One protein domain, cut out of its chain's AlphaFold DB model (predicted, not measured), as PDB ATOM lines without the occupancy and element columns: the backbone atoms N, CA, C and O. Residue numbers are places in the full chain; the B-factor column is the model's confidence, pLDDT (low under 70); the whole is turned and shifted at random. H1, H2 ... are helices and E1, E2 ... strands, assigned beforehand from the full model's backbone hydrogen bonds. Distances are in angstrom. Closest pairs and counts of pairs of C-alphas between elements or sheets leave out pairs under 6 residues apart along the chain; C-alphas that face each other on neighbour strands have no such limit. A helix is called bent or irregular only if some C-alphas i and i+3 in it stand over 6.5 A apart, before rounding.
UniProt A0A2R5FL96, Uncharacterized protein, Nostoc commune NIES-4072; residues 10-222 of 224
ATOM      1  N   THR A  10      -8.181  55.472  31.236       93.75
ATOM      2  CA  THR A  10      -8.449  54.835  29.939       93.75
ATOM      3  C   THR A  10      -8.615  53.325  30.088       93.75
ATOM      4  O   THR A  10      -9.525  52.730  29.513       93.75
ATOM      5  N   VAL A  11      -7.777  52.692  30.915       93.25
ATOM      6  CA  VAL A  11      -7.865  51.252  31.200       93.25
ATOM      7  C   VAL A  11      -9.164  50.931  31.937       93.25
ATOM      8  O   VAL A  11      -9.815  49.937  31.617       93.25
ATOM      9  N   ARG A  12      -9.591  51.789  32.874       92.62
ATOM     10  CA  ARG A  12     -10.889  51.633  33.554       92.62
ATOM     11  C   ARG A  12     -12.062  51.756  32.582       92.62
ATOM     12  O   ARG A  12     -12.981  50.944  32.650       92.62
ATOM     13  N   LEU A  13     -12.010  52.722  31.666       95.75
ATOM     14  CA  LEU A  13     -13.030  52.899  30.632       95.75
ATOM     15  C   LEU A  13     -13.120  51.669  29.713       95.75
ATOM     16  O   LEU A  13     -14.210  51.145  29.497       95.75
ATOM     17  N   HIS A  14     -11.985  51.152  29.234       96.38
ATOM     18  CA  HIS A  14     -11.957  49.940  28.410       96.38
ATOM     19  C   HIS A  14     -12.475  48.707  29.158       96.38
ATOM     20  O   HIS A  14     -13.190  47.894  28.574       96.38
ATOM     21  N   ALA A  15     -12.151  48.567  30.447       96.00
ATOM     22  CA  ALA A  15     -12.692  47.495  31.275       96.00
ATOM     23  C   ALA A  15     -14.224  47.585  31.385       96.00
ATOM     24  O   ALA A  15     -14.895  46.565  31.250       96.00
ATOM     25  N   SER A  16     -14.774  48.796  31.542       96.75
ATOM     26  CA  SER A  16     -16.227  49.014  31.530       96.75
ATOM     27  C   SER A  16     -16.856  48.556  30.216       96.75
ATOM     28  O   SER A  16     -17.826  47.807  30.235       96.75
ATOM     29  N   TRP A  17     -16.273  48.926  29.071       97.69
ATOM     30  CA  TRP A  17     -16.784  48.495  27.766       97.69
ATOM     31  C   TRP A  17     -16.763  46.979  27.590       97.69
ATOM     32  O   TRP A  17     -17.690  46.419  27.013       97.69
ATOM     33  N   LEU A  18     -15.724  46.301  28.085       97.06
ATOM     34  CA  LEU A  18     -15.665  44.840  28.048       97.06
ATOM     35  C   LEU A  18     -16.797  44.211  28.867       97.06
ATOM     36  O   LEU A  18     -17.407  43.251  28.401       97.06
ATOM     37  N   CYS A  19     -17.103  44.764  30.044       97.31
ATOM     38  CA  CYS A  19     -18.240  44.319  30.847       97.31
ATOM     39  C   CYS A  19     -19.570  44.532  30.113       97.31
ATOM     40  O   CYS A  19     -20.381  43.611  30.055       97.31
ATOM     41  N   ASP A  20     -19.776  45.699  29.500       98.00
ATOM     42  CA  ASP A  20     -21.009  45.998  28.762       98.00
ATOM     43  C   ASP A  20     -21.196  45.059  27.557       98.00
ATOM     44  O   ASP A  20     -22.292  44.553  27.313       98.00
ATOM     45  N   ILE A  21     -20.113  44.771  26.824       97.94
ATOM     46  CA  ILE A  21     -20.124  43.828  25.698       97.94
ATOM     47  C   ILE A  21     -20.476  42.410  26.164       97.94
ATOM     48  O   ILE A  21     -21.248  41.734  25.483       97.94
ATOM     49  N   ASP A  22     -19.941  41.958  27.302       97.25
ATOM     50  CA  ASP A  22     -20.242  40.629  27.851       97.25
ATOM     51  C   ASP A  22     -21.725  40.497  28.233       97.25
ATOM     52  O   ASP A  22     -22.390  39.530  27.851       97.25
ATOM     53  N   ILE A  23     -22.286  41.516  28.893       97.38
ATOM     54  CA  ILE A  23     -23.713  41.561  29.250       97.38
ATOM     55  C   ILE A  23     -24.587  41.499  27.991       97.38
ATOM     56  O   ILE A  23     -25.556  40.733  27.924       97.38
ATOM     57  N   GLU A  24     -24.236  42.275  26.966       97.62
ATOM     58  CA  GLU A  24     -24.955  42.261  25.696       97.62
ATOM     59  C   GLU A  24     -24.831  40.919  24.965       97.62
ATOM     60  O   GLU A  24     -25.818  40.438  24.398       97.62
ATOM     61  N   GLU A  25     -23.667  40.264  25.017       96.75
ATOM     62  CA  GLU A  25     -23.486  38.923  24.463       96.75
ATOM     63  C   GLU A  25     -24.429  37.917  25.141       96.75
ATOM     64  O   GLU A  25     -25.171  37.215  24.446       96.75
ATOM     65  N   GLN A  26     -24.495  37.898  26.475       96.31
ATOM     66  CA  GLN A  26     -25.394  37.012  27.233       96.31
ATOM     67  C   GLN A  26     -26.876  37.266  26.906       96.31
ATOM     68  O   GLN A  26     -27.676  36.330  26.730       96.31
ATOM     69  N   ARG A  27     -27.263  38.539  26.765       97.44
ATOM     70  CA  ARG A  27     -28.621  38.936  26.364       97.44
ATOM     71  C   ARG A  27     -28.959  38.422  24.963       97.44
ATOM     72  O   ARG A  27     -30.055  37.895  24.739       97.44
ATOM     73  N   LEU A  28     -28.030  38.556  24.016       96.94
ATOM     74  CA  LEU A  28     -28.189  38.050  22.653       96.94
ATOM     75  C   LEU A  28     -28.236  36.521  22.614       96.94
ATOM     76  O   LEU A  28     -29.050  35.969  21.877       96.94
ATOM     77  N   GLU A  29     -27.439  35.826  23.426       96.56
ATOM     78  CA  GLU A  29     -27.483  34.364  23.529       96.56
ATOM     79  C   GLU A  29     -28.825  33.857  24.055       96.56
ATOM     80  O   GLU A  29     -29.359  32.875  23.535       96.56
ATOM     81  N   THR A  30     -29.417  34.557  25.022       96.69
ATOM     82  CA  THR A  30     -30.751  34.221  25.539       96.69
ATOM     83  C   THR A  30     -31.807  34.309  24.436       96.69
ATOM     84  O   THR A  30     -32.592  33.376  24.241       96.69
ATOM     85  N   LYS A  31     -31.781  35.387  23.642       97.06
ATOM     86  CA  LYS A  31     -32.668  35.539  22.476       97.06
ATOM     87  C   LYS A  31     -32.400  34.466  21.428       97.06
ATOM     88  O   LYS A  31     -33.330  33.825  20.945       97.06
ATOM     89  N   LEU A  32     -31.133  34.220  21.111       97.00
ATOM     90  CA  LEU A  32     -30.728  33.224  20.127       97.00
ATOM     91  C   LEU A  32     -31.188  31.817  20.515       97.00
ATOM     92  O   LEU A  32     -31.611  31.055  19.650       97.00
ATOM     93  N   LYS A  33     -31.151  31.480  21.807       96.81
ATOM     94  CA  LYS A  33     -31.644  30.202  22.326       96.81
ATOM     95  C   LYS A  33     -33.125  29.997  22.022       96.81
ATOM     96  O   LYS A  33     -33.495  28.881  21.676       96.81
ATOM     97  N   SER A  34     -33.954  31.038  22.115       96.19
ATOM     98  CA  SER A  34     -35.371  30.924  21.744       96.19
ATOM     99  C   SER A  34     -35.544  30.642  20.248       96.19
ATOM    100  O   SER A  34     -36.212  29.682  19.885       96.19
ATOM    101  N   LEU A  35     -34.835  31.385  19.389       96.69
ATOM    102  CA  LEU A  35     -34.919  31.246  17.931       96.69
ATOM    103  C   LEU A  35     -34.413  29.889  17.432       96.69
ATOM    104  O   LEU A  35     -35.012  29.285  16.552       96.69
ATOM    105  N   VAL A  36     -33.303  29.394  17.985       96.94
ATOM    106  CA  VAL A  36     -32.722  28.103  17.582       96.94
ATOM    107  C   VAL A  36     -33.622  26.931  17.978       96.94
ATOM    108  O   VAL A  36     -33.570  25.902  17.312       96.94
ATOM    109  N   ASN A  37     -34.436  27.072  19.026       96.12
ATOM    110  CA  ASN A  37     -35.341  26.027  19.513       96.12
ATOM    111  C   ASN A  37     -36.766  26.133  18.951       96.12
ATOM    112  O   ASN A  37     -37.658  25.452  19.450       96.12
ATOM    113  N   ASP A  38     -36.982  26.961  17.929       97.31
ATOM    114  CA  ASP A  38     -38.244  26.991  17.193       97.31
ATOM    115  C   ASP A  38     -38.591  25.594  16.632       97.31
ATOM    116  O   ASP A  38     -37.699  24.835  16.229       97.31
ATOM    117  N   GLU A  39     -39.880  25.236  16.613       96.50
ATOM    118  CA  GLU A  39     -40.352  23.885  16.261       96.50
ATOM    119  C   GLU A  39     -39.900  23.468  14.852       96.50
ATOM    120  O   GLU A  39     -39.572  22.299  14.626       96.50
ATOM    121  N   GLN A  40     -39.765  24.420  13.918       95.44
ATOM    122  CA  GLN A  40     -39.286  24.138  12.558       95.44
ATOM    123  C   GLN A  40     -37.845  23.583  12.534       95.44
ATOM    124  O   GLN A  40     -37.453  22.868  11.611       95.44
ATOM    125  N   PHE A  41     -37.046  23.860  13.573       97.25
ATOM    126  CA  PHE A  41     -35.666  23.389  13.696       97.25
ATOM    127  C   PHE A  41     -35.527  22.104  14.517       97.25
ATOM    128  O   PHE A  41     -34.411  21.614  14.694       97.25
ATOM    129  N   LYS A  42     -36.624  21.506  14.993       96.44
ATOM    130  CA  LYS A  42     -36.596  20.321  15.866       96.44
ATOM    131  C   LYS A  42     -35.797  19.154  15.292       96.44
ATOM    132  O   LYS A  42     -34.953  18.596  15.989       96.44
ATOM    133  N   ILE A  43     -35.997  18.829  14.010       96.62
ATOM    134  CA  ILE A  43     -35.260  17.747  13.331       96.62
ATOM    135  C   ILE A  43     -33.757  18.064  13.279       96.62
ATOM    136  O   ILE A  43     -32.923  17.201  13.551       96.62
ATOM    137  N   TYR A  44     -33.397  19.316  12.980       97.69
ATOM    138  CA  TYR A  44     -32.001  19.754  12.969       97.69
ATOM    139  C   TYR A  44     -31.377  19.651  14.358       97.69
ATOM    140  O   TYR A  44     -30.276  19.124  14.493       97.69
ATOM    141  N   ASN A  45     -32.083  20.115  15.392       97.38
ATOM    142  CA  ASN A  45     -31.602  20.100  16.768       97.38
ATOM    143  C   ASN A  45     -31.386  18.679  17.292       97.38
ATOM    144  O   ASN A  45     -30.327  18.435  17.861       97.38
ATOM    145  N   GLN A  46     -32.293  17.740  17.003       96.88
ATOM    146  CA  GLN A  46     -32.113  16.320  17.337       96.88
ATOM    147  C   GLN A  46     -30.827  15.748  16.725       96.88
ATOM    148  O   GLN A  46     -30.072  15.029  17.380       96.88
ATOM    149  N   ILE A  47     -30.536  16.099  15.470       97.56
ATOM    150  CA  ILE A  47     -29.290  15.687  14.818       97.56
ATOM    151  C   ILE A  47     -28.093  16.387  15.468       97.56
ATOM    152  O   ILE A  47     -27.086  15.743  15.746       97.56
ATOM    153  N   PHE A  48     -28.179  17.690  15.741       97.62
ATOM    154  CA  PHE A  48     -27.103  18.456  16.376       97.62
ATOM    155  C   PHE A  48     -26.770  17.976  17.795       97.62
ATOM    156  O   PHE A  48     -25.598  18.027  18.181       97.62
ATOM    157  N   ASP A  49     -27.759  17.486  18.548       96.94
ATOM    158  CA  ASP A  49     -27.569  16.846  19.854       96.94
ATOM    159  C   ASP A  49     -26.657  15.625  19.730       96.94
ATOM    160  O   ASP A  49     -25.721  15.462  20.514       96.94
ATOM    161  N   ALA A  50     -26.843  14.823  18.678       97.06
ATOM    162  CA  ALA A  50     -26.025  13.642  18.443       97.06
ATOM    163  C   ALA A  50     -24.549  13.971  18.131       97.06
ATOM    164  O   ALA A  50     -23.676  13.135  18.364       97.06
ATOM    165  N   PHE A  51     -24.250  15.196  17.682       97.06
ATOM    166  CA  PHE A  51     -22.884  15.721  17.536       97.06
ATOM    167  C   PHE A  51     -22.386  16.496  18.764       97.06
ATOM    168  O   PHE A  51     -21.236  16.926  18.776       97.06
ATOM    169  N   ASN A  52     -23.212  16.709  19.793       95.94
ATOM    170  CA  ASN A  52     -22.901  17.577  20.934       95.94
ATOM    171  C   ASN A  52     -22.533  19.021  20.512       95.94
ATOM    172  O   ASN A  52     -21.576  19.624  21.014       95.94
ATOM    173  N   PHE A  53     -23.266  19.588  19.545       97.19
ATOM    174  CA  PHE A  53     -23.089  20.989  19.148       97.19
ATOM    175  C   PHE A  53     -23.726  21.946  20.160       97.19
ATOM    176  O   PHE A  53     -24.890  21.799  20.529       97.19
ATOM    177  N   GLY A  54     -22.976  22.976  20.560       94.81
ATOM    178  CA  GLY A  54     -23.475  24.061  21.410       94.81
ATOM    179  C   GLY A  54     -24.280  25.115  20.642       94.81
ATOM    180  O   GLY A  54     -24.272  25.144  19.408       94.81
ATOM    181  N   LEU A  55     -24.925  26.025  21.379       95.69
ATOM    182  CA  LEU A  55     -25.848  27.045  20.856       95.69
ATOM    183  C   LEU A  55     -25.281  27.837  19.666       95.69
ATOM    184  O   LEU A  55     -25.890  27.871  18.596       95.69
ATOM    185  N   ARG A  56     -24.084  28.422  19.818       94.81
ATOM    186  CA  ARG A  56     -23.441  29.228  18.762       94.81
ATOM    187  C   ARG A  56     -23.176  28.420  17.490       94.81
ATOM    188  O   ARG A  56     -23.262  28.960  16.389       94.81
ATOM    189  N   ILE A  57     -22.847  27.131  17.616       96.00
ATOM    190  CA  ILE A  57     -22.628  26.261  16.455       96.00
ATOM    191  C   ILE A  57     -23.949  25.992  15.749       96.00
ATOM    192  O   ILE A  57     -24.023  26.221  14.544       96.00
ATOM    193  N   ARG A  58     -24.996  25.608  16.489       97.00
ATOM    194  CA  ARG A  58     -26.337  25.366  15.934       97.00
ATOM    195  C   ARG A  58     -26.854  26.568  15.158       97.00
ATOM    196  O   ARG A  58     -27.186  26.430  13.987       97.00
ATOM    197  N   ALA A  59     -26.816  27.752  15.767       96.81
ATOM    198  CA  ALA A  59     -27.250  28.993  15.137       96.81
ATOM    199  C   ALA A  59     -26.533  29.270  13.807       96.81
ATOM    200  O   ALA A  59     -27.167  29.577  12.798       96.81
ATOM    201  N   ARG A  60     -25.198  29.132  13.784       95.75
ATOM    202  CA  ARG A  60     -24.411  29.357  12.561       95.75
ATOM    203  C   ARG A  60     -24.630  28.274  11.509       95.75
ATOM    204  O   ARG A  60     -24.514  28.574  10.329       95.75
ATOM    205  N   LEU A  61     -24.903  27.034  11.911       96.94
ATOM    206  CA  LEU A  61     -25.243  25.970  10.969       96.94
ATOM    207  C   LEU A  61     -26.613  26.242  10.344       96.94
ATOM    208  O   LEU A  61     -26.699  26.311   9.121       96.94
ATOM    209  N   LEU A  62     -27.644  26.480  11.163       97.00
ATOM    210  CA  LEU A  62     -29.011  26.758  10.710       97.00
ATOM    211  C   LEU A  62     -29.060  27.923   9.722       97.00
ATOM    212  O   LEU A  62     -29.610  27.765   8.637       97.00
ATOM    213  N   SER A  63     -28.377  29.035  10.011       95.69
ATOM    214  CA  SER A  63     -28.348  30.201   9.112       95.69
ATOM    215  C   SER A  63     -27.716  29.944   7.737       95.69
ATOM    216  O   SER A  63     -27.781  30.800   6.854       95.69
ATOM    217  N   ARG A  64     -27.063  28.793   7.536       95.62
ATOM    218  CA  ARG A  64     -26.396  28.432   6.277       95.62
ATOM    219  C   ARG A  64     -27.015  27.240   5.572       95.62
ATOM    220  O   ARG A  64     -26.777  27.104   4.370       95.62
ATOM    221  N   ILE A  65     -27.723  26.380   6.302       96.38
ATOM    222  CA  ILE A  65     -28.215  25.099   5.784       96.38
ATOM    223  C   ILE A  65     -29.736  24.955   5.833       96.38
ATOM    224  O   ILE A  65     -30.236  23.947   5.346       96.38
ATOM    225  N   TYR A  66     -30.452  25.905   6.433       95.69
ATOM    226  CA  TYR A  66     -31.908  25.940   6.417       95.69
ATOM    227  C   TYR A  66     -32.426  26.777   5.232       95.69
ATOM    228  O   TYR A  66     -31.892  27.870   5.008       95.69
ATOM    229  N   PRO A  67     -33.459  26.320   4.501       95.31
ATOM    230  CA  PRO A  67     -34.012  24.960   4.508       95.31
ATOM    231  C   PRO A  67     -33.040  23.955   3.857       95.31
ATOM    232  O   PRO A  67     -32.294  24.300   2.937       95.31
ATOM    233  N   PHE A  68     -33.015  22.707   4.332       95.62
ATOM    234  CA  PHE A  68     -32.054  21.692   3.854       95.62
ATOM    235  C   PHE A  68     -32.429  21.167   2.463       95.62
ATOM    236  O   PHE A  68     -31.578  20.746   1.682       95.62
ATOM    237  N   GLU A  69     -33.707  21.267   2.132       92.94
ATOM    238  CA  GLU A  69     -34.323  20.984   0.846       92.94
ATOM    239  C   GLU A  69     -33.649  21.754  -0.289       92.94
ATOM    240  O   GLU A  69     -33.555  21.237  -1.397       92.94
ATOM    241  N   ALA A  70     -33.068  22.927  -0.006       93.56
ATOM    242  CA  ALA A  70     -32.303  23.708  -0.977       93.56
ATOM    243  C   ALA A  70     -31.060  22.974  -1.525       93.56
ATOM    244  O   ALA A  70     -30.503  23.380  -2.546       93.56
ATOM    245  N   PHE A  71     -30.598  21.907  -0.861       94.50
ATOM    246  CA  PHE A  71     -29.513  21.056  -1.358       94.50
ATOM    247  C   PHE A  71     -30.013  19.839  -2.138       94.50
ATOM    248  O   PHE A  71     -29.192  19.121  -2.710       94.50
ATOM    249  N   LEU A  72     -31.314  19.565  -2.145       92.62
ATOM    250  CA  LEU A  72     -31.913  18.378  -2.745       92.62
ATOM    251  C   LEU A  72     -32.590  18.729  -4.076       92.62
ATOM    252  O   LEU A  72     -32.972  19.867  -4.323       92.62
ATOM    253  N   ILE A  73     -32.741  17.732  -4.944       89.12
ATOM    254  CA  ILE A  73     -33.523  17.821  -6.179       89.12
ATOM    255  C   ILE A  73     -34.621  16.770  -6.086       89.12
ATOM    256  O   ILE A  73     -34.323  15.582  -5.948       89.12
ATOM    257  N   ASN A  74     -35.880  17.210  -6.125       85.88
ATOM    258  CA  ASN A  74     -37.062  16.355  -5.945       85.88
ATOM    259  C   ASN A  74     -36.960  15.493  -4.673       85.88
ATOM    260  O   ASN A  74     -37.111  14.273  -4.716       85.88
ATOM    261  N   GLY A  75     -36.560  16.118  -3.559       84.19
ATOM    262  CA  GLY A  75     -36.377  15.440  -2.275       84.19
ATOM    263  C   GLY A  75     -35.197  14.463  -2.221       84.19
ATOM    264  O   GLY A  75     -35.023  13.796  -1.212       84.19
ATOM    265  N   LYS A  76     -34.354  14.357  -3.260       87.75
ATOM    266  CA  LYS A  76     -33.221  13.414  -3.310       87.75
ATOM    267  C   LYS A  76     -31.890  14.118  -3.553       87.75
ATOM    268  O   LYS A  76     -31.815  15.231  -4.062       87.75
ATOM    269  N   GLN A  77     -30.801  13.453  -3.179       90.81
ATOM    270  CA  GLN A  77     -29.453  13.965  -3.427       90.81
ATOM    271  C   GLN A  77     -29.128  13.900  -4.925       90.81
ATOM    272  O   GLN A  77     -29.277  12.847  -5.547       90.81
ATOM    273  N   LEU A  78     -28.602  14.989  -5.487       91.31
ATOM    274  CA  LEU A  78     -28.092  15.019  -6.853       91.31
ATOM    275  C   LEU A  78     -26.718  14.338  -6.912       91.31
ATOM    276  O   LEU A  78     -25.716  14.863  -6.413       91.31
ATOM    277  N   ILE A  79     -26.674  13.168  -7.550       90.94
ATOM    278  CA  ILE A  79     -25.444  12.416  -7.806       90.94
ATOM    279  C   ILE A  79     -25.210  12.344  -9.314       90.94
ATOM    280  O   ILE A  79     -25.864  11.586 -10.025       90.94
ATOM    281  N   GLU A  80     -24.225  13.097  -9.783       89.19
ATOM    282  CA  GLU A  80     -23.786  13.093 -11.175       89.19
ATOM    283  C   GLU A  80     -22.666  12.073 -11.392       89.19
ATOM    284  O   GLU A  80     -21.909  11.726 -10.477       89.19
ATOM    285  N   ARG A  81     -22.541  11.589 -12.630       85.44
ATOM    286  CA  ARG A  81     -21.416  10.761 -13.071       85.44
ATOM    287  C   ARG A  81     -20.633  11.553 -14.104       85.44
ATOM    288  O   ARG A  81     -21.071  11.685 -15.239       85.44
ATOM    289  N   GLU A  82     -19.489  12.076 -13.692       80.88
ATOM    290  CA  GLU A  82     -18.598  12.844 -14.557       80.88
ATOM    291  C   GLU A  82     -17.506  11.914 -15.098       80.88
ATOM    292  O   GLU A  82     -16.964  11.075 -14.368       80.88
ATOM    293  N   VAL A  83     -17.200  12.031 -16.387       80.50
ATOM    294  CA  VAL A  83     -16.064  11.349 -17.011       80.50
ATOM    295  C   VAL A  83     -14.873  12.289 -16.898       80.50
ATOM    296  O   VAL A  83     -14.885  13.361 -17.493       80.50
ATOM    297  N   ARG A  84     -13.856  11.912 -16.119       76.56
ATOM    298  CA  ARG A  84     -12.655  12.736 -15.942       76.56
ATOM    299  C   ARG A  84     -11.399  11.906 -16.138       76.56
ATOM    300  O   ARG A  84     -11.318  10.756 -15.706       76.56
ATOM    301  N   GLU A  85     -10.405  12.519 -16.762       75.56
ATOM    302  CA  GLU A  85      -9.061  11.965 -16.842       75.56
ATOM    303  C   GLU A  85      -8.384  12.017 -15.464       75.56
ATOM    304  O   GLU A  85      -8.238  13.084 -14.855       75.56
ATOM    305  N   VAL A  86      -7.980  10.857 -14.947       73.31
ATOM    306  CA  VAL A  86      -7.269  10.756 -13.671       73.31
ATOM    307  C   VAL A  86      -5.776  10.676 -13.957       73.31
ATOM    308  O   VAL A  86      -5.249   9.596 -14.208       73.31
ATOM    309  N   LYS A  87      -5.089  11.823 -13.897       75.38
ATOM    310  CA  LYS A  87      -3.642  11.912 -14.150       75.38
ATOM    311  C   LYS A  87      -2.847  10.996 -13.215       75.38
ATOM    312  O   LYS A  87      -3.077  10.984 -12.002       75.38
ATOM    313  N   LYS A  88      -1.869  10.269 -13.760       74.19
ATOM    314  CA  LYS A  88      -0.940   9.441 -12.973       74.19
ATOM    315  C   LYS A  88       0.136  10.342 -12.365       74.19
ATOM    316  O   LYS A  88       0.806  11.087 -13.077       74.19
ATOM    317  N   LYS A  89       0.286  10.295 -11.038       77.12
ATOM    318  CA  LYS A  89       1.297  11.065 -10.299       77.12
ATOM    319  C   LYS A  89       2.585  10.247 -10.210       77.12
ATOM    320  O   LYS A  89       2.621   9.263  -9.479       77.12
ATOM    321  N   GLN A  90       3.635  10.668 -10.910       75.38
ATOM    322  CA  GLN A  90       4.993  10.163 -10.701       75.38
ATOM    323  C   GLN A  90       5.763  11.134  -9.808       75.38
ATOM    324  O   GLN A  90       5.744  12.346 -10.024       75.38
ATOM    325  N   ILE A  91       6.414  10.590  -8.783       75.44
ATOM    326  CA  ILE A  91       7.286  11.343  -7.884       75.44
ATOM    327  C   ILE A  91       8.703  10.840  -8.132       75.44
ATOM    328  O   ILE A  91       9.027   9.716  -7.759       75.44
ATOM    329  N   THR A  92       9.530  11.663  -8.763       76.06
ATOM    330  CA  THR A  92      10.970  11.422  -8.908       76.06
ATOM    331  C   THR A  92      11.740  12.340  -7.964       76.06
ATOM    332  O   THR A  92      11.295  13.443  -7.641       76.06
ATOM    333  N   ARG A  93      12.893  11.879  -7.474       69.00
ATOM    334  CA  ARG A  93      13.829  12.715  -6.713       69.00
ATOM    335  C   ARG A  93      14.952  13.149  -7.643       69.00
ATOM    336  O   ARG A  93      15.722  12.310  -8.090       69.00
ATOM    337  N   GLU A  94      15.042  14.446  -7.897       73.44
ATOM    338  CA  GLU A  94      16.124  15.068  -8.666       73.44
ATOM    339  C   GLU A  94      16.782  16.127  -7.765       73.44
ATOM    340  O   GLU A  94      16.094  16.971  -7.187       73.44
ATOM    341  N   ASN A  95      18.107  16.058  -7.582       64.69
ATOM    342  CA  ASN A  95      18.898  17.001  -6.769       64.69
ATOM    343  C   ASN A  95      18.338  17.256  -5.353       64.69
ATOM    344  O   ASN A  95      18.210  18.395  -4.908       64.69
ATOM    345  N   GLY A  96      17.930  16.192  -4.653       72.38
ATOM    346  CA  GLY A  96      17.372  16.279  -3.296       72.38
ATOM    347  C   GLY A  96      15.969  16.898  -3.205       72.38
ATOM    348  O   GLY A  96      15.383  16.918  -2.123       72.38
ATOM    349  N   LYS A  97      15.382  17.353  -4.321       62.97
ATOM    350  CA  LYS A  97      14.012  17.871  -4.396       62.97
ATOM    351  C   LYS A  97      13.081  16.819  -4.999       62.97
ATOM    352  O   LYS A  97      13.431  16.098  -5.931       62.97
ATOM    353  N   SER A  98      11.874  16.713  -4.448       70.12
ATOM    354  CA  SER A  98      10.834  15.842  -5.009       70.12
ATOM    355  C   SER A  98      10.147  16.570  -6.162       70.12
ATOM    356  O   SER A  98       9.441  17.551  -5.935       70.12
ATOM    357  N   VAL A  99      10.352  16.094  -7.387       75.00
ATOM    358  CA  VAL A  99       9.690  16.601  -8.590       75.00
ATOM    359  C   VAL A  99       8.459  15.738  -8.853       75.00
ATOM    360  O   VAL A  99       8.543  14.518  -8.984       75.00
ATOM    361  N   VAL A 100       7.288  16.373  -8.895       74.94
ATOM    362  CA  VAL A 100       6.015  15.704  -9.179       74.94
ATOM    363  C   VAL A 100       5.659  15.938 -10.642       74.94
ATOM    364  O   VAL A 100       5.369  17.071 -11.024       74.94
ATOM    365  N   LYS A 101       5.636  14.875 -11.448       74.06
ATOM    366  CA  LYS A 101       5.147  14.911 -12.833       74.06
ATOM    367  C   LYS A 101       3.765  14.263 -12.905       74.06
ATOM    368  O   LYS A 101       3.538  13.185 -12.353       74.06
ATOM    369  N   PHE A 102       2.831  14.940 -13.569       71.06
ATOM    370  CA  PHE A 102       1.494  14.419 -13.838       71.06
ATOM    371  C   PHE A 102       1.435  13.948 -15.288       71.06
ATOM    372  O   PHE A 102       1.448  14.773 -16.198       71.06
ATOM    373  N   LEU A 103       1.378  12.636 -15.492       76.81
ATOM    374  CA  LEU A 103       1.225  12.040 -16.816       76.81
ATOM    375  C   LEU A 103      -0.261  11.868 -17.158       76.81
ATOM    376  O   LEU A 103      -1.068  11.689 -16.230       76.81
ATOM    377  N   PRO A 104      -0.624  11.889 -18.456       73.88
ATOM    378  CA  PRO A 104      -1.950  11.492 -18.895       73.88
ATOM    379  C   PRO A 104      -2.293  10.116 -18.334       73.88
ATOM    380  O   PRO A 104      -1.448   9.216 -18.286       73.88
ATOM    381  N   GLY A 105      -3.499   9.981 -17.806       77.94
ATOM    382  CA  GLY A 105      -3.910   8.776 -17.094       77.94
ATOM    383  C   GLY A 105      -5.226   8.224 -17.604       77.94
ATOM    384  O   GLY A 105      -5.735   8.637 -18.640       77.94
ATOM    385  N   ASP A 106      -5.778   7.257 -16.877       77.00
ATOM    386  CA  ASP A 106      -6.979   6.572 -17.339       77.00
ATOM    387  C   ASP A 106      -8.202   7.485 -17.183       77.00
ATOM    388  O   ASP A 106      -8.368   8.190 -16.177       77.00
ATOM    389  N   VAL A 107      -9.094   7.433 -18.167       78.69
ATOM    390  CA  VAL A 107     -10.389   8.108 -18.107       78.69
ATOM    391  C   VAL A 107     -11.317   7.293 -17.211       78.69
ATOM    392  O   VAL A 107     -11.662   6.154 -17.522       78.69
ATOM    393  N   LYS A 108     -11.724   7.863 -16.072       80.06
ATOM    394  CA  LYS A 108     -12.586   7.184 -15.096       80.06
ATOM    395  C   LYS A 108     -13.912   7.915 -14.940       80.06
ATOM    396  O   LYS A 108     -13.972   9.142 -14.889       80.06
ATOM    397  N   ARG A 109     -14.991   7.136 -14.813       80.62
ATOM    398  CA  ARG A 109     -16.303   7.640 -14.391       80.62
ATOM    399  C   ARG A 109     -16.297   7.815 -12.879       80.62
ATOM    400  O   ARG A 109     -16.230   6.831 -12.142       80.62
ATOM    401  N   VAL A 110     -16.380   9.056 -12.417       82.94
ATOM    402  CA  VAL A 110     -16.388   9.394 -10.991       82.94
ATOM    403  C   VAL A 110     -17.792   9.833 -10.587       82.94
ATOM    404  O   VAL A 110     -18.413  10.669 -11.242       82.94
ATOM    405  N   LYS A 111     -18.309   9.258  -9.495       87.00
ATOM    406  CA  LYS A 111     -19.569   9.699  -8.884       87.00
ATOM    407  C   LYS A 111     -19.312  10.967  -8.074       87.00
ATOM    408  O   LYS A 111     -18.474  10.956  -7.172       87.00
ATOM    409  N   ARG A 112     -20.067  12.027  -8.350       87.25
ATOM    410  CA  ARG A 112     -19.976  13.304  -7.645       87.25
ATOM    411  C   ARG A 112     -21.318  13.662  -7.030       87.25
ATOM    412  O   ARG A 112     -22.329  13.723  -7.717       87.25
ATOM    413  N   ASN A 113     -21.322  13.885  -5.721       92.44
ATOM    414  CA  ASN A 113     -22.525  14.266  -4.990       92.44
ATOM    415  C   ASN A 113     -22.597  15.796  -4.912       92.44
ATOM    416  O   ASN A 113     -21.951  16.401  -4.055       92.44
ATOM    417  N   ARG A 114     -23.353  16.411  -5.828       93.06
ATOM    418  CA  ARG A 114     -23.476  17.872  -5.942       93.06
ATOM    419  C   ARG A 114     -24.166  18.481  -4.732       93.06
ATOM    420  O   ARG A 114     -23.706  19.507  -4.244       93.06
ATOM    421  N   SER A 115     -25.185  17.808  -4.202       94.62
ATOM    422  CA  SER A 115     -25.883  18.214  -2.979       94.62
ATOM    423  C   SER A 115     -24.921  18.343  -1.798       94.62
ATOM    424  O   SER A 115     -24.855  19.384  -1.143       94.62
ATOM    425  N   ARG A 116     -24.100  17.313  -1.571       95.38
ATOM    426  CA  ARG A 116     -23.089  17.313  -0.508       95.38
ATOM    427  C   ARG A 116     -22.020  18.373  -0.750       95.38
ATOM    428  O   ARG A 116     -21.602  19.042   0.190       95.38
ATOM    429  N   ASP A 117     -21.543  18.506  -1.984       93.50
ATOM    430  CA  ASP A 117     -20.493  19.468  -2.315       93.50
ATOM    431  C   ASP A 117     -20.992  20.918  -2.105       93.50
ATOM    432  O   ASP A 117     -20.283  21.723  -1.497       93.50
ATOM    433  N   ALA A 118     -22.237  21.230  -2.492       94.62
ATOM    434  CA  ALA A 118     -22.887  22.519  -2.238       94.62
ATOM    435  C   ALA A 118     -23.101  22.785  -0.737       94.62
ATOM    436  O   ALA A 118     -22.796  23.876  -0.245       94.62
ATOM    437  N   PHE A 119     -23.545  21.773   0.013       96.56
ATOM    438  CA  PHE A 119     -23.671  21.838   1.470       96.56
ATOM    439  C   PHE A 119     -22.329  22.151   2.142       96.56
ATOM    440  O   PHE A 119     -22.207  23.090   2.932       96.56
ATOM    441  N   LYS A 120     -21.275  21.417   1.773       95.50
ATOM    442  CA  LYS A 120     -19.924  21.649   2.289       95.50
ATOM    443  C   LYS A 120     -19.416  23.038   1.936       95.50
ATOM    444  O   LYS A 120     -18.799  23.676   2.787       95.50
ATOM    445  N   LEU A 121     -19.693  23.527   0.728       95.00
ATOM    446  CA  LEU A 121     -19.338  24.885   0.327       95.00
ATOM    447  C   LEU A 121     -20.013  25.925   1.234       95.00
ATOM    448  O   LEU A 121     -19.333  26.816   1.735       95.00
ATOM    449  N   ARG A 122     -21.309  25.793   1.549       94.88
ATOM    450  CA  ARG A 122     -22.012  26.719   2.466       94.88
ATOM    451  C   ARG A 122     -21.387  26.767   3.863       94.88
ATOM    452  O   ARG A 122     -21.279  27.856   4.439       94.88
ATOM    453  N   LEU A 123     -20.914  25.619   4.350       95.50
ATOM    454  CA  LEU A 123     -20.230  25.450   5.636       95.50
ATOM    455  C   LEU A 123     -18.745  25.845   5.627       95.50
ATOM    456  O   LEU A 123     -18.082  25.792   6.662       95.50
ATOM    457  N   GLY A 124     -18.213  26.243   4.473       93.25
ATOM    458  CA  GLY A 124     -16.821  26.644   4.334       93.25
ATOM    459  C   GLY A 124     -15.834  25.488   4.136       93.25
ATOM    460  O   GLY A 124     -14.632  25.707   4.212       93.25
ATOM    461  N   MET A 125     -16.316  24.275   3.869       92.06
ATOM    462  CA  MET A 125     -15.517  23.061   3.625       92.06
ATOM    463  C   MET A 125     -15.383  22.715   2.133       92.06
ATOM    464  O   MET A 125     -15.077  21.569   1.792       92.06
ATOM    465  N   GLY A 126     -15.679  23.669   1.249       88.25
ATOM    466  CA  GLY A 126     -15.541  23.540  -0.202       88.25
ATOM    467  C   GLY A 126     -14.367  24.351  -0.746       88.25
ATOM    468  O   GLY A 126     -13.807  25.203  -0.053       88.25
ATOM    469  N   THR A 127     -14.018  24.101  -2.003       87.50
ATOM    470  CA  THR A 127     -13.027  24.873  -2.759       87.50
ATOM    471  C   THR A 127     -13.665  25.475  -4.008       87.50
ATOM    472  O   THR A 127     -14.627  24.927  -4.549       87.50
ATOM    473  N   LEU A 128     -13.140  26.618  -4.445       85.56
ATOM    474  CA  LEU A 128     -13.429  27.229  -5.740       85.56
ATOM    475  C   LEU A 128     -12.123  27.370  -6.519       85.56
ATOM    476  O   LEU A 128     -11.056  27.526  -5.924       85.56
ATOM    477  N   LEU A 129     -12.218  27.294  -7.843       84.56
ATOM    478  CA  LEU A 129     -11.110  27.616  -8.733       84.56
ATOM    479  C   LEU A 129     -11.099  29.131  -8.935       84.56
ATOM    480  O   LEU A 129     -12.045  29.683  -9.489       84.56
ATOM    481  N   GLU A 130     -10.045  29.791  -8.470       82.94
ATOM    482  CA  GLU A 130      -9.751  31.180  -8.808       82.94
ATOM    483  C   GLU A 130      -8.719  31.187  -9.942       82.94
ATOM    484  O   GLU A 130      -7.695  30.499  -9.871       82.94
ATOM    485  N   GLN A 131      -8.992  31.949 -11.001       80.69
ATOM    486  CA  GLN A 131      -8.019  32.229 -12.051       80.69
ATOM    487  C   GLN A 131      -7.315  33.548 -11.720       80.69
ATOM    488  O   GLN A 131      -7.961  34.587 -11.616       80.69
ATOM    489  N   SER A 132      -5.996  33.500 -11.545       73.06
ATOM    490  CA  SER A 132      -5.154  34.681 -11.339       73.06
ATOM    491  C   SER A 132      -4.095  34.712 -12.437       73.06
ATOM    492  O   SER A 132      -3.090  34.001 -12.357       73.06
ATOM    493  N   GLY A 133      -4.342  35.509 -13.481       82.38
ATOM    494  CA  GLY A 133      -3.560  35.475 -14.721       82.38
ATOM    495  C   GLY A 133      -3.682  34.112 -15.414       82.38
ATOM    496  O   GLY A 133      -4.783  33.578 -15.551       82.38
ATOM    497  N   ASP A 134      -2.545  33.513 -15.771       76.75
ATOM    498  CA  ASP A 134      -2.481  32.203 -16.444       76.75
ATOM    499  C   ASP A 134      -2.552  31.000 -15.485       76.75
ATOM    500  O   ASP A 134      -2.450  29.845 -15.905       76.75
ATOM    501  N   LYS A 135      -2.698  31.234 -14.172       66.94
ATOM    502  CA  LYS A 135      -2.720  30.170 -13.158       66.94
ATOM    503  C   LYS A 135      -4.126  29.959 -12.607       66.94
ATOM    504  O   LYS A 135      -4.764  30.888 -12.117       66.94
ATOM    505  N   LEU A 136      -4.561  28.700 -12.616       74.94
ATOM    506  CA  LEU A 136      -5.759  28.227 -11.923       74.94
ATOM    507  C   LEU A 136      -5.360  27.673 -10.553       74.94
ATOM    508  O   LEU A 136      -4.583  26.721 -10.470       74.94
ATOM    509  N   VAL A 137      -5.883  28.267  -9.480       81.31
ATOM    510  CA  VAL A 137      -5.590  27.867  -8.097       81.31
ATOM    511  C   VAL A 137      -6.885  27.495  -7.382       81.31
ATOM    512  O   VAL A 137      -7.851  28.254  -7.380       81.31
ATOM    513  N   GLU A 138      -6.909  26.325  -6.743       81.44
ATOM    514  CA  GLU A 138      -8.004  25.955  -5.843       81.44
ATOM    515  C   GLU A 138      -7.842  26.665  -4.497       81.44
ATOM    516  O   GLU A 138      -6.843  26.483  -3.796       81.44
ATOM    517  N   LYS A 139      -8.856  27.432  -4.099       84.12
ATOM    518  CA  LYS A 139      -8.880  28.153  -2.826       84.12
ATOM    519  C   LYS A 139     -10.076  27.739  -1.989       84.12
ATOM    520  O   LYS A 139     -11.159  27.468  -2.505       84.12
ATOM    521  N   GLY A 140      -9.878  27.683  -0.672       83.75
ATOM    522  CA  GLY A 140     -10.951  27.404   0.279       83.75
ATOM    523  C   GLY A 140     -12.035  28.477   0.210       83.75
ATOM    524  O   GLY A 140     -11.749  29.662   0.365       83.75
ATOM    525  N   ALA A 141     -13.280  28.057   0.015       88.69
ATOM    526  CA  ALA A 141     -14.423  28.938  -0.185       88.69
ATOM    527  C   ALA A 141     -15.508  28.698   0.873       88.69
ATOM    528  O   ALA A 141     -15.450  27.727   1.627       88.69
ATOM    529  N   GLY A 142     -16.482  29.607   0.961       91.31
ATOM    530  CA  GLY A 142     -17.608  29.514   1.893       91.31
ATOM    531  C   GLY A 142     -17.384  30.161   3.263       91.31
ATOM    532  O   GLY A 142     -16.465  30.956   3.451       91.31
ATOM    533  N   SER A 143     -18.248  29.834   4.231       94.25
ATOM    534  CA  SER A 143     -18.313  30.539   5.522       94.25
ATOM    535  C   SER A 143     -17.086  30.295   6.407       94.25
ATOM    536  O   SER A 143     -16.888  29.199   6.937       94.25
ATOM    537  N   ALA A 144     -16.294  31.347   6.630       93.31
ATOM    538  CA  ALA A 144     -15.175  31.319   7.571       93.31
ATOM    539  C   ALA A 144     -15.639  31.074   9.018       93.31
ATOM    540  O   ALA A 144     -14.993  30.327   9.750       93.31
ATOM    541  N   LEU A 145     -16.794  31.624   9.405       94.50
ATOM    542  CA  LEU A 145     -17.355  31.455  10.748       94.50
ATOM    543  C   LEU A 145     -17.802  30.012  11.020       94.50
ATOM    544  O   LEU A 145     -17.596  29.499  12.119       94.50
ATOM    545  N   CYS A 146     -18.382  29.334  10.023       95.38
ATOM    546  CA  CYS A 146     -18.706  27.909  10.147       95.38
ATOM    547  C   CYS A 146     -17.437  27.064  10.246       95.38
ATOM    548  O   CYS A 146     -17.361  26.201  11.119       95.38
ATOM    549  N   ARG A 147     -16.411  27.345   9.426       94.31
ATOM    550  CA  ARG A 147     -15.109  26.673   9.561       94.31
ATOM    551  C   ARG A 147     -14.530  26.817  10.961       94.31
ATOM    552  O   ARG A 147     -14.102  25.821  11.533       94.31
ATOM    553  N   MET A 148     -14.542  28.031  11.505       94.94
ATOM    554  CA  MET A 148     -14.047  28.303  12.852       94.94
ATOM    555  C   MET A 148     -14.826  27.514  13.909       94.94
ATOM    556  O   MET A 148     -14.212  26.915  14.781       94.94
ATOM    557  N   ASN A 149     -16.153  27.421  13.785       95.44
ATOM    558  CA  ASN A 149     -16.976  26.608  14.683       95.44
ATOM    559  C   ASN A 149     -16.659  25.114  14.607       95.44
ATOM    560  O   ASN A 149     -16.572  24.459  15.640       95.44
ATOM    561  N   PHE A 150     -16.476  24.564  13.404       95.94
ATOM    562  CA  PHE A 150     -16.061  23.168  13.256       95.94
ATOM    563  C   PHE A 150     -14.686  22.931  13.875       95.94
ATOM    564  O   PHE A 150     -14.492  21.929  14.554       95.94
ATOM    565  N   TRP A 151     -13.750  23.858  13.679       95.62
ATOM    566  CA  TRP A 151     -12.433  23.786  14.299       95.62
ATOM    567  C   TRP A 151     -12.523  23.829  15.832       95.62
ATOM    568  O   TRP A 151     -11.991  22.941  16.494       95.62
ATOM    569  N   GLN A 152     -13.278  24.780  16.393       95.50
ATOM    570  CA  GLN A 152     -13.539  24.872  17.833       95.50
ATOM    571  C   GLN A 152     -14.187  23.595  18.377       95.50
ATOM    572  O   GLN A 152     -13.788  23.093  19.424       95.50
ATOM    573  N   HIS A 153     -15.157  23.027  17.661       96.62
ATOM    574  CA  HIS A 153     -15.778  21.762  18.040       96.62
ATOM    575  C   HIS A 153     -14.762  20.614  18.075       96.62
ATOM    576  O   HIS A 153     -14.740  19.846  19.032       96.62
ATOM    577  N   VAL A 154     -13.873  20.525  17.079       96.19
ATOM    578  CA  VAL A 154     -12.817  19.507  17.059       96.19
ATOM    579  C   VAL A 154     -11.904  19.632  18.277       96.19
ATOM    580  O   VAL A 154     -11.759  18.657  19.011       96.19
ATOM    581  N   ILE A 155     -11.345  20.815  18.532       95.06
ATOM    582  CA  ILE A 155     -10.359  20.995  19.609       95.06
ATOM    583  C   ILE A 155     -10.977  20.901  21.011       95.06
ATOM    584  O   ILE A 155     -10.284  20.538  21.951       95.06
ATOM    585  N   THR A 156     -12.268  21.215  21.173       94.88
ATOM    586  CA  THR A 156     -12.929  21.209  22.495       94.88
ATOM    587  C   THR A 156     -13.701  19.927  22.800       94.88
ATOM    588  O   THR A 156     -13.901  19.612  23.973       94.88
ATOM    589  N   LYS A 157     -14.171  19.196  21.778       95.06
ATOM    590  CA  LYS A 157     -15.022  18.004  21.950       95.06
ATOM    591  C   LYS A 157     -14.429  16.721  21.387       95.06
ATOM    592  O   LYS A 157     -14.647  15.672  21.974       95.06
ATOM    593  N   ILE A 158     -13.731  16.775  20.253       95.12
ATOM    594  CA  ILE A 158     -13.265  15.559  19.568       95.12
ATOM    595  C   ILE A 158     -11.871  15.157  20.048       95.12
ATOM    596  O   ILE A 158     -11.624  13.987  20.346       95.12
ATOM    597  N   GLU A 159     -10.945  16.116  20.097       92.19
ATOM    598  CA  GLU A 159      -9.564  15.865  20.518       92.19
ATOM    599  C   GLU A 159      -9.451  15.605  22.021       92.19
ATOM    600  O   GLU A 159      -8.595  14.820  22.421       92.19
ATOM    601  N   VAL A 160     -10.345  16.195  22.820       91.69
ATOM    602  CA  VAL A 160     -10.447  15.949  24.262       91.69
ATOM    603  C   VAL A 160     -11.240  14.669  24.507       91.69
ATOM    604  O   VAL A 160     -12.421  14.580  24.162       91.69
ATOM    605  N   ASP A 161     -10.598  13.678  25.116       89.06
ATOM    606  CA  ASP A 161     -11.226  12.391  25.408       89.06
ATOM    607  C   ASP A 161     -12.379  12.535  26.421       89.06
ATOM    608  O   ASP A 161     -12.376  13.407  27.291       89.06
ATOM    609  N   GLY A 162     -13.421  11.711  26.260       90.00
ATOM    610  CA  GLY A 162     -14.614  11.718  27.120       90.00
ATOM    611  C   GLY A 162     -15.626  12.849  26.870       90.00
ATOM    612  O   GLY A 162     -16.616  12.943  27.587       90.00
ATOM    613  N   ARG A 163     -15.417  13.724  25.873       93.62
ATOM    614  CA  ARG A 163     -16.348  14.833  25.553       93.62
ATOM    615  C   ARG A 163     -17.330  14.536  24.415       93.62
ATOM    616  O   ARG A 163     -18.287  15.298  24.225       93.62
ATOM    617  N   LEU A 164     -17.086  13.474  23.651       93.94
ATOM    618  CA  LEU A 164     -18.018  12.983  22.639       93.94
ATOM    619  C   LEU A 164     -19.204  12.275  23.312       93.94
ATOM    620  O   LEU A 164     -19.008  11.614  24.329       93.94
ATOM    621  N   PRO A 165     -20.423  12.414  22.767       94.12
ATOM    622  CA  PRO A 165     -21.590  11.723  23.297       94.12
ATOM    623  C   PRO A 165     -21.496  10.215  23.035       94.12
ATOM    624  O   PRO A 165     -20.998   9.799  21.986       94.12
ATOM    625  N   ASP A 166     -22.019   9.407  23.959       95.50
ATOM    626  CA  ASP A 166     -22.114   7.955  23.792       95.50
ATOM    627  C   ASP A 166     -23.289   7.600  22.869       95.50
ATOM    628  O   ASP A 166     -24.420   7.358  23.288       95.50
ATOM    629  N   ASN A 167     -23.039   7.701  21.567       96.62
ATOM    630  CA  ASN A 167     -23.986   7.364  20.515       96.62
ATOM    631  C   ASN A 167     -23.227   6.921  19.244       96.62
ATOM    632  O   ASN A 167     -22.003   7.078  19.159       96.62
ATOM    633  N   PRO A 168     -23.917   6.401  18.208       97.19
ATOM    634  CA  PRO A 168     -23.256   5.922  16.991       97.19
ATOM    635  C   PRO A 168     -22.393   6.974  16.276       97.19
ATOM    636  O   PRO A 168     -21.359   6.636  15.703       97.19
ATOM    637  N   ILE A 169     -22.785   8.252  16.322       97.00
ATOM    638  CA  ILE A 169     -22.043   9.359  15.705       97.00
ATOM    639  C   ILE A 169     -20.756   9.641  16.479       97.00
ATOM    640  O   ILE A 169     -19.688   9.728  15.870       97.00
ATOM    641  N   GLY A 170     -20.841   9.750  17.807       96.44
ATOM    642  CA  GLY A 170     -19.691   9.935  18.686       96.44
ATOM    643  C   GLY A 170     -18.681   8.800  18.528       96.44
ATOM    644  O   GLY A 170     -17.496   9.061  18.310       96.44
ATOM    645  N   ASN A 171     -19.161   7.556  18.497       96.75
ATOM    646  CA  ASN A 171     -18.328   6.371  18.291       96.75
ATOM    647  C   ASN A 171     -17.661   6.359  16.905       96.75
ATOM    648  O   ASN A 171     -16.457   6.121  16.801       96.75
ATOM    649  N   GLU A 172     -18.387   6.695  15.832       97.62
ATOM    650  CA  GLU A 172     -17.810   6.784  14.482       97.62
ATOM    651  C   GLU A 172     -16.729   7.881  14.385       97.62
ATOM    652  O   GLU A 172     -15.695   7.686  13.735       97.62
ATOM    653  N   ILE A 173     -16.932   9.028  15.046       96.94
ATOM    654  CA  ILE A 173     -15.940  10.111  15.112       96.94
ATOM    655  C   ILE A 173     -14.706   9.666  15.909       96.94
ATOM    656  O   ILE A 173     -13.584   9.900  15.454       96.94
ATOM    657  N   ALA A 174     -14.894   9.013  17.058       95.56
ATOM    658  CA  ALA A 174     -13.806   8.524  17.902       95.56
ATOM    659  C   ALA A 174     -12.941   7.491  17.165       95.56
ATOM    660  O   ALA A 174     -11.724   7.651  17.082       95.56
ATOM    661  N   VAL A 175     -13.564   6.498  16.522       96.00
ATOM    662  CA  VAL A 175     -12.858   5.498  15.704       96.00
ATOM    663  C   VAL A 175     -12.086   6.165  14.565       96.00
ATOM    664  O   VAL A 175     -10.936   5.808  14.291       96.00
ATOM    665  N   TYR A 176     -12.673   7.174  13.913       95.56
ATOM    666  CA  TYR A 176     -11.990   7.902  12.846       95.56
ATOM    667  C   TYR A 176     -10.795   8.715  13.368       95.56
ATOM    668  O   TYR A 176      -9.736   8.699  12.738       95.56
ATOM    669  N   LYS A 177     -10.924   9.372  14.529       94.00
ATOM    670  CA  LYS A 177      -9.820  10.068  15.212       94.00
ATOM    671  C   LYS A 177      -8.651   9.121  15.474       94.00
ATOM    672  O   LYS A 177      -7.528   9.429  15.073       94.00
ATOM    673  N   GLU A 178      -8.917   7.961  16.069       92.50
ATOM    674  CA  GLU A 178      -7.880   6.968  16.372       92.50
ATOM    675  C   GLU A 178      -7.231   6.411  15.104       92.50
ATOM    676  O   GLU A 178      -6.008   6.294  15.022       92.50
ATOM    677  N   THR A 179      -8.023   6.161  14.061       92.62
ATOM    678  CA  THR A 179      -7.504   5.753  12.745       92.62
ATOM    679  C   THR A 179      -6.527   6.782  12.176       92.62
ATOM    680  O   THR A 179      -5.498   6.423  11.607       92.62
ATOM    681  N   LEU A 180      -6.819   8.078  12.329       90.25
ATOM    682  CA  LEU A 180      -5.928   9.130  11.849       90.25
ATOM    683  C   LEU A 180      -4.642   9.223  12.675       90.25
ATOM    684  O   LEU A 180      -3.577   9.364  12.074       90.25
ATOM    685  N   LYS A 181      -4.735   9.103  14.005       86.75
ATOM    686  CA  LYS A 181      -3.587   9.137  14.928       86.75
ATOM    687  C   LYS A 181      -2.642   7.941  14.761       86.75
ATOM    688  O   LYS A 181      -1.447   8.092  14.990       86.75
ATOM    689  N   LYS A 182      -3.154   6.781  14.335       87.06
ATOM    690  CA  LYS A 182      -2.358   5.570  14.062       87.06
ATOM    691  C   LYS A 182      -1.518   5.645  12.783       87.06
ATOM    692  O   LYS A 182      -0.638   4.814  12.601       87.06
ATOM    693  N   ASN A 183      -1.762   6.616  11.901       80.75
ATOM    694  CA  ASN A 183      -0.935   6.793  10.706       80.75
ATOM    695  C   ASN A 183       0.416   7.396  11.098       80.75
ATOM    696  O   ASN A 183       0.545   8.615  11.235       80.75
ATOM    697  N   VAL A 184       1.410   6.530  11.266       78.56
ATOM    698  CA  VAL A 184       2.790   6.875  11.614       78.56
ATOM    699  C   VAL A 184       3.742   6.563  10.460       78.56
ATOM    700  O   VAL A 184       3.430   5.750   9.589       78.56
ATOM    701  N   ASP A 185       4.876   7.253  10.413       74.94
ATOM    702  CA  ASP A 185       5.971   6.943   9.499       74.94
ATOM    703  C   ASP A 185       6.768   5.715   9.979       74.94
ATOM    704  O   ASP A 185       6.488   5.138  11.031       74.94
ATOM    705  N   GLY A 186       7.782   5.306   9.207       64.50
ATOM    706  CA  GLY A 186       8.666   4.188   9.572       64.50
ATOM    707  C   GLY A 186       9.477   4.413  10.857       64.50
ATOM    708  O   GLY A 186      10.044   3.460  11.378       64.50
ATOM    709  N   SER A 187       9.499   5.641  11.382       72.62
ATOM    710  CA  SER A 187      10.153   6.028  12.635       72.62
ATOM    711  C   SER A 187       9.159   6.175  13.798       72.62
ATOM    712  O   SER A 187       9.541   6.622  14.878       72.62
ATOM    713  N   GLY A 188       7.878   5.836  13.596       72.75
ATOM    714  CA  GLY A 188       6.824   5.926  14.611       72.75
ATOM    715  C   GLY A 188       6.261   7.336  14.837       72.75
ATOM    716  O   GLY A 188       5.406   7.524  15.705       72.75
ATOM    717  N   LYS A 189       6.681   8.341  14.061       74.12
ATOM    718  CA  LYS A 189       6.161   9.708  14.160       74.12
ATOM    719  C   LYS A 189       4.848   9.825  13.394       74.12
ATOM    720  O   LYS A 189       4.729   9.371  12.260       74.12
ATOM    721  N   GLN A 190       3.856  10.484  13.989       76.19
ATOM    722  CA  GLN A 190       2.566  10.711  13.334       76.19
ATOM    723  C   GLN A 190       2.726  11.480  12.016       76.19
ATOM    724  O   GLN A 190       3.246  12.598  11.991       76.19
ATOM    725  N   LEU A 191       2.209  10.897  10.931       73.00
ATOM    726  CA  LEU A 191       2.186  11.491   9.589       73.00
ATOM    727  C   LEU A 191       1.206  12.666   9.495       73.00
ATOM    728  O   LEU A 191       1.347  13.539   8.640       73.00
ATOM    729  N   LEU A 192       0.176  12.664  10.342       78.50
ATOM    730  CA  LEU A 192      -0.866  13.683  10.386       78.50
ATOM    731  C   LEU A 192      -0.927  14.269  11.789       78.50
ATOM    732  O   LEU A 192      -1.372  13.606  12.720       78.50
ATOM    733  N   ASN A 193      -0.528  15.529  11.925       76.75
ATOM    734  CA  ASN A 193      -0.586  16.261  13.182       76.75
ATOM    735  C   ASN A 193      -1.211  17.656  13.001       76.75
ATOM    736  O   ASN A 193      -1.403  18.149  11.880       76.75
ATOM    737  N   GLY A 194      -1.593  18.256  14.131       85.81
ATOM    738  CA  GLY A 194      -2.122  19.617  14.218       85.81
ATOM    739  C   GLY A 194      -3.233  19.913  13.207       85.81
ATOM    740  O   GLY A 194      -4.225  19.189  13.095       85.81
ATOM    741  N   LYS A 195      -3.041  20.974  12.418       88.44
ATOM    742  CA  LYS A 195      -4.044  21.499  11.479       88.44
ATOM    743  C   LYS A 195      -4.508  20.477  10.436       88.44
ATOM    744  O   LYS A 195      -5.666  20.507  10.021       88.44
ATOM    745  N   HIS A 196      -3.642  19.561   9.995       88.19
ATOM    746  CA  HIS A 196      -4.023  18.556   8.996       88.19
ATOM    747  C   HIS A 196      -4.966  17.496   9.568       88.19
ATOM    748  O   HIS A 196      -5.937  17.126   8.899       88.19
ATOM    749  N   LEU A 197      -4.715  17.047  10.802       91.44
ATOM    750  CA  LEU A 197      -5.612  16.156  11.539       91.44
ATOM    751  C   LEU A 197      -6.975  16.832  11.742       91.44
ATOM    752  O   LEU A 197      -8.008  16.277  11.361       91.44
ATOM    753  N   GLN A 198      -6.956  18.073  12.235       94.00
ATOM    754  CA  GLN A 198      -8.150  18.877  12.496       94.00
ATOM    755  C   GLN A 198      -9.002  19.054  11.239       94.00
ATOM    756  O   GLN A 198     -10.194  18.761  11.260       94.00
ATOM    757  N   ASN A 199      -8.399  19.419  10.104       92.62
ATOM    758  CA  ASN A 199      -9.124  19.568   8.840       92.62
ATOM    759  C   ASN A 199      -9.799  18.263   8.381       92.62
ATOM    760  O   ASN A 199     -10.913  18.295   7.849       92.62
ATOM    761  N   LYS A 200      -9.156  17.103   8.588       94.00
ATOM    762  CA  LYS A 200      -9.765  15.803   8.268       94.00
ATOM    763  C   LYS A 200     -10.946  15.492   9.183       94.00
ATOM    764  O   LYS A 200     -11.988  15.068   8.680       94.00
ATOM    765  N   LEU A 201     -10.818  15.753  10.484       95.94
ATOM    766  CA  LEU A 201     -11.909  15.598  11.451       95.94
ATOM    767  C   LEU A 201     -13.086  16.526  11.117       95.94
ATOM    768  O   LEU A 201     -14.212  16.056  10.993       95.94
ATOM    769  N   MET A 202     -12.830  17.809  10.850       96.19
ATOM    770  CA  MET A 202     -13.856  18.777  10.433       96.19
ATOM    771  C   MET A 202     -14.602  18.305   9.177       96.19
ATOM    772  O   MET A 202     -15.832  18.318   9.133       96.19
ATOM    773  N   SER A 203     -13.870  17.828   8.163       94.81
ATOM    774  CA  SER A 203     -14.461  17.285   6.933       94.81
ATOM    775  C   SER A 203     -15.301  16.030   7.206       94.81
ATOM    776  O   SER A 203     -16.384  15.886   6.634       94.81
ATOM    777  N   LYS A 204     -14.850  15.136   8.099       96.56
ATOM    778  CA  LYS A 204     -15.614  13.953   8.528       96.56
ATOM    779  C   LYS A 204     -16.929  14.354   9.190       96.56
ATOM    780  O   LYS A 204     -17.969  13.865   8.754       96.56
ATOM    781  N   VAL A 205     -16.894  15.277  10.152       97.12
ATOM    782  CA  VAL A 205     -18.096  15.777  10.835       97.12
ATOM    783  C   VAL A 205     -19.063  16.408   9.832       97.12
ATOM    784  O   VAL A 205     -20.236  16.055   9.824       97.12
ATOM    785  N   ALA A 206     -18.588  17.262   8.919       97.00
ATOM    786  CA  ALA A 206     -19.445  17.880   7.902       97.00
ATOM    787  C   ALA A 206     -20.105  16.846   6.966       97.00
ATOM    788  O   ALA A 206     -21.280  16.978   6.626       97.00
ATOM    789  N   ASN A 207     -19.374  15.797   6.566       96.88
ATOM    790  CA  ASN A 207     -19.933  14.714   5.750       96.88
ATOM    791  C   ASN A 207     -20.991  13.903   6.514       96.88
ATOM    792  O   ASN A 207     -22.020  13.553   5.939       96.88
ATOM    793  N   MET A 208     -20.734  13.591   7.789       97.81
ATOM    794  CA  MET A 208     -21.689  12.878   8.638       97.81
ATOM    795  C   MET A 208     -22.941  13.718   8.879       97.81
ATOM    796  O   MET A 208     -24.043  13.205   8.746       97.81
ATOM    797  N   LEU A 209     -22.786  15.018   9.135       97.75
ATOM    798  CA  LEU A 209     -23.912  15.926   9.321       97.75
ATOM    799  C   LEU A 209     -24.823  15.952   8.087       97.75
ATOM    800  O   LEU A 209     -26.034  15.806   8.212       97.75
ATOM    801  N   PHE A 210     -24.244  16.064   6.887       97.19
ATOM    802  CA  PHE A 210     -25.009  15.983   5.640       97.19
ATOM    803  C   PHE A 210     -25.743  14.644   5.487       97.19
ATOM    804  O   PHE A 210     -26.887  14.614   5.034       97.19
ATOM    805  N   ARG A 211     -25.086  13.534   5.857       96.19
ATOM    806  CA  ARG A 211     -25.664  12.185   5.807       96.19
ATOM    807  C   ARG A 211     -26.884  12.072   6.720       96.19
ATOM    808  O   ARG A 211     -27.912  11.589   6.257       96.19
ATOM    809  N   GLU A 212     -26.779  12.516   7.970       96.94
ATOM    810  CA  GLU A 212     -27.889  12.421   8.925       96.94
ATOM    811  C   GLU A 212     -29.042  13.365   8.566       96.94
ATOM    812  O   GLU A 212     -30.192  12.940   8.575       96.94
ATOM    813  N   LEU A 213     -28.749  14.599   8.135       95.94
ATOM    814  CA  LEU A 213     -29.779  15.524   7.644       95.94
ATOM    815  C   LEU A 213     -30.491  14.974   6.408       95.94
ATOM    816  O   LEU A 213     -31.716  14.986   6.346       95.94
ATOM    817  N   SER A 214     -29.740  14.414   5.457       94.56
ATOM    818  CA  SER A 214     -30.339  13.762   4.290       94.56
ATOM    819  C   SER A 214     -31.234  12.600   4.700       94.56
ATOM    820  O   SER A 214     -32.328  12.474   4.174       94.56
ATOM    821  N   ARG A 215     -30.816  11.755   5.646       93.19
ATOM    822  CA  ARG A 215     -31.649  10.635   6.107       93.19
ATOM    823  C   ARG A 215     -32.933  11.103   6.785       93.19
ATOM    824  O   ARG A 215     -33.978  10.523   6.529       93.19
ATOM    825  N   ALA A 216     -32.864  12.133   7.621       92.50
ATOM    826  CA  ALA A 216     -34.023  12.587   8.382       92.50
ATOM    827  C   ALA A 216     -35.015  13.416   7.549       92.50
ATOM    828  O   ALA A 216     -36.220  13.321   7.771       92.50
ATOM    829  N   ILE A 217     -34.519  14.225   6.608       88.81
ATOM    830  CA  ILE A 217     -35.327  15.210   5.870       88.81
ATOM    831  C   ILE A 217     -35.708  14.695   4.474       88.81
ATOM    832  O   ILE A 217     -36.870  14.774   4.086       88.81
ATOM    833  N   ALA A 218     -34.775  14.086   3.730       76.25
ATOM    834  CA  ALA A 218     -35.047  13.597   2.370       76.25
ATOM    835  C   ALA A 218     -36.045  12.424   2.347       76.25
ATOM    836  O   ALA A 218     -36.808  12.267   1.395       76.25
ATOM    837  N   VAL A 219     -36.038  11.589   3.395       65.88
ATOM    838  CA  VAL A 219     -36.954  10.443   3.508       65.88
ATOM    839  C   VAL A 219     -38.388  10.910   3.745       65.88
ATOM    840  O   VAL A 219     -39.283  10.375   3.104       65.88
ATOM    841  N   LYS A 220     -38.602  11.942   4.575       61.25
ATOM    842  CA  LYS A 220     -39.946  12.471   4.858       61.25
ATOM    843  C   LYS A 220     -40.657  12.981   3.603       61.25
ATOM    844  O   LYS A 220     -41.810  12.632   3.390       61.25
ATOM    845  N   LEU A 221     -39.938  13.689   2.731       57.38
ATOM    846  CA  LEU A 221     -40.463  14.226   1.466       57.38
ATOM    847  C   LEU A 221     -40.768  13.163   0.397       57.38
ATOM    848  O   LEU A 221     -41.333  13.495  -0.635       57.38
ATOM    849  N   SER A 222     -40.332  11.913   0.581       51.88
ATOM    850  CA  SER A 222     -40.629  10.817  -0.357       51.88
ATOM    851  C   SER A 222     -41.864  10.001   0.052       51.88
ATOM    852  O   SER A 222     -42.245   9.085  -0.673       51.88
TER     853      SER A 222
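AT A GLANCE: This is residues 10 to 222 of the 224 residues of an uncharacterized protein of Nostoc commune NIES-4072 (UniProt A0A2R5FL96). What shape would one see first? A loose body of helices is built round the long helix H8, with H7 side by side with it and H6 crossing it. The long, bent hairpin E1 E2 and the shorter hairpin E3 E4 form two arms, and residues 10 to 28 of the long helix H1 stick out. What is it made of? The printed part has 213 residues, with eight named helices and four named strands in the order H1 H2 H3 H4 E1 E2 H5 E3 E4 H6 H7 H8; each hairpin is an antiparallel sheet, the class is mixed, helices and strands, and the helix packing is mostly crossed. The whole is loose, with a radius of gyration of the C-alphas of 21.5 A, and spans 61 by 55 by 43 A.

HOW THE PARTS SIT: How do the strands pair? E1, residues 79 to 94, and E2, residues 97 to 113, form an antiparallel hairpin at 168 degrees, with N 80 and O 112 within hydrogen-bond range at 2.9 A; E1 bends by 61 degrees at residue 83 and E2 by 91 degrees at residue 109. E3, residues 126 to 132, and E4, residues 135 to 141, form another at 148 degrees, with N 128 and O 139 at 2.9 A. Which helix is the hub? H8, residues 194 to 218, touches five helices, among them H4, residues 68 to 71, with closest C-alphas Phe 68 and Ile 217 at 7.5 A, and H5, residues 114 to 122, with Arg 116 and Phe 210 at 6.6 A. H7, residues 168 to 181, forms a helical hairpin with H8 at a shallow tilt of 25 degrees, closest at C-alphas Lys 177 and Leu 201, 7.0 A; H6, residues 144 to 158, touches H8 about perpendicular at 79 degrees, closest at C-alphas Phe 150 and Met 202, 5.7 A. H2, residues 39 to 50, touches H8 with its residues 43 to 47 alone, closest at C-alphas Ile 47 and Glu 212, 6.9 A. What does the first helix touch? H1, residues 10 to 36, touches H3, residues 55 to 65, with residues 29 to 36 alone, at a steep tilt of 60 degrees, closest at C-alphas Val 36 and Ala 59, 6.1 A. How do the helix backbones run? Every O i to N i+4 pair is within hydrogen-bond range in H1, H5, H6, H7 and H8, against 6 of 8 in H2 and 6 of 7 in H3; H4 is too short for such a pair. H2 is irregular, with C-alphas 40 and 43 7.6 A apart.

IN THESE COORDINATES: Where do the printed elements begin and end? H1 begins at C-alpha 10, (-8.449, 54.835, 29.939), and H8 ends at C-alpha 218, (-35.047, 13.597, 2.370). How long are the longer ones? From first to last C-alpha, E1 measures 41.7 A, H1 38.2 A, E2 36.7 A and H8 35.5 A.

THE WHOLE: How far does it reach? The two C-alphas farthest apart, those of Arg 12 and Asp 106, are 68.1 A apart. Is there a cut or a long link? The printed part has no cut, and the link from H7 to H8, residues 182 to 193, is long. Where is confidence low? Mean pLDDT of the printed part is 89.2; residues 93, 95, 97, 135, 186 and 219 to 222 are under 70.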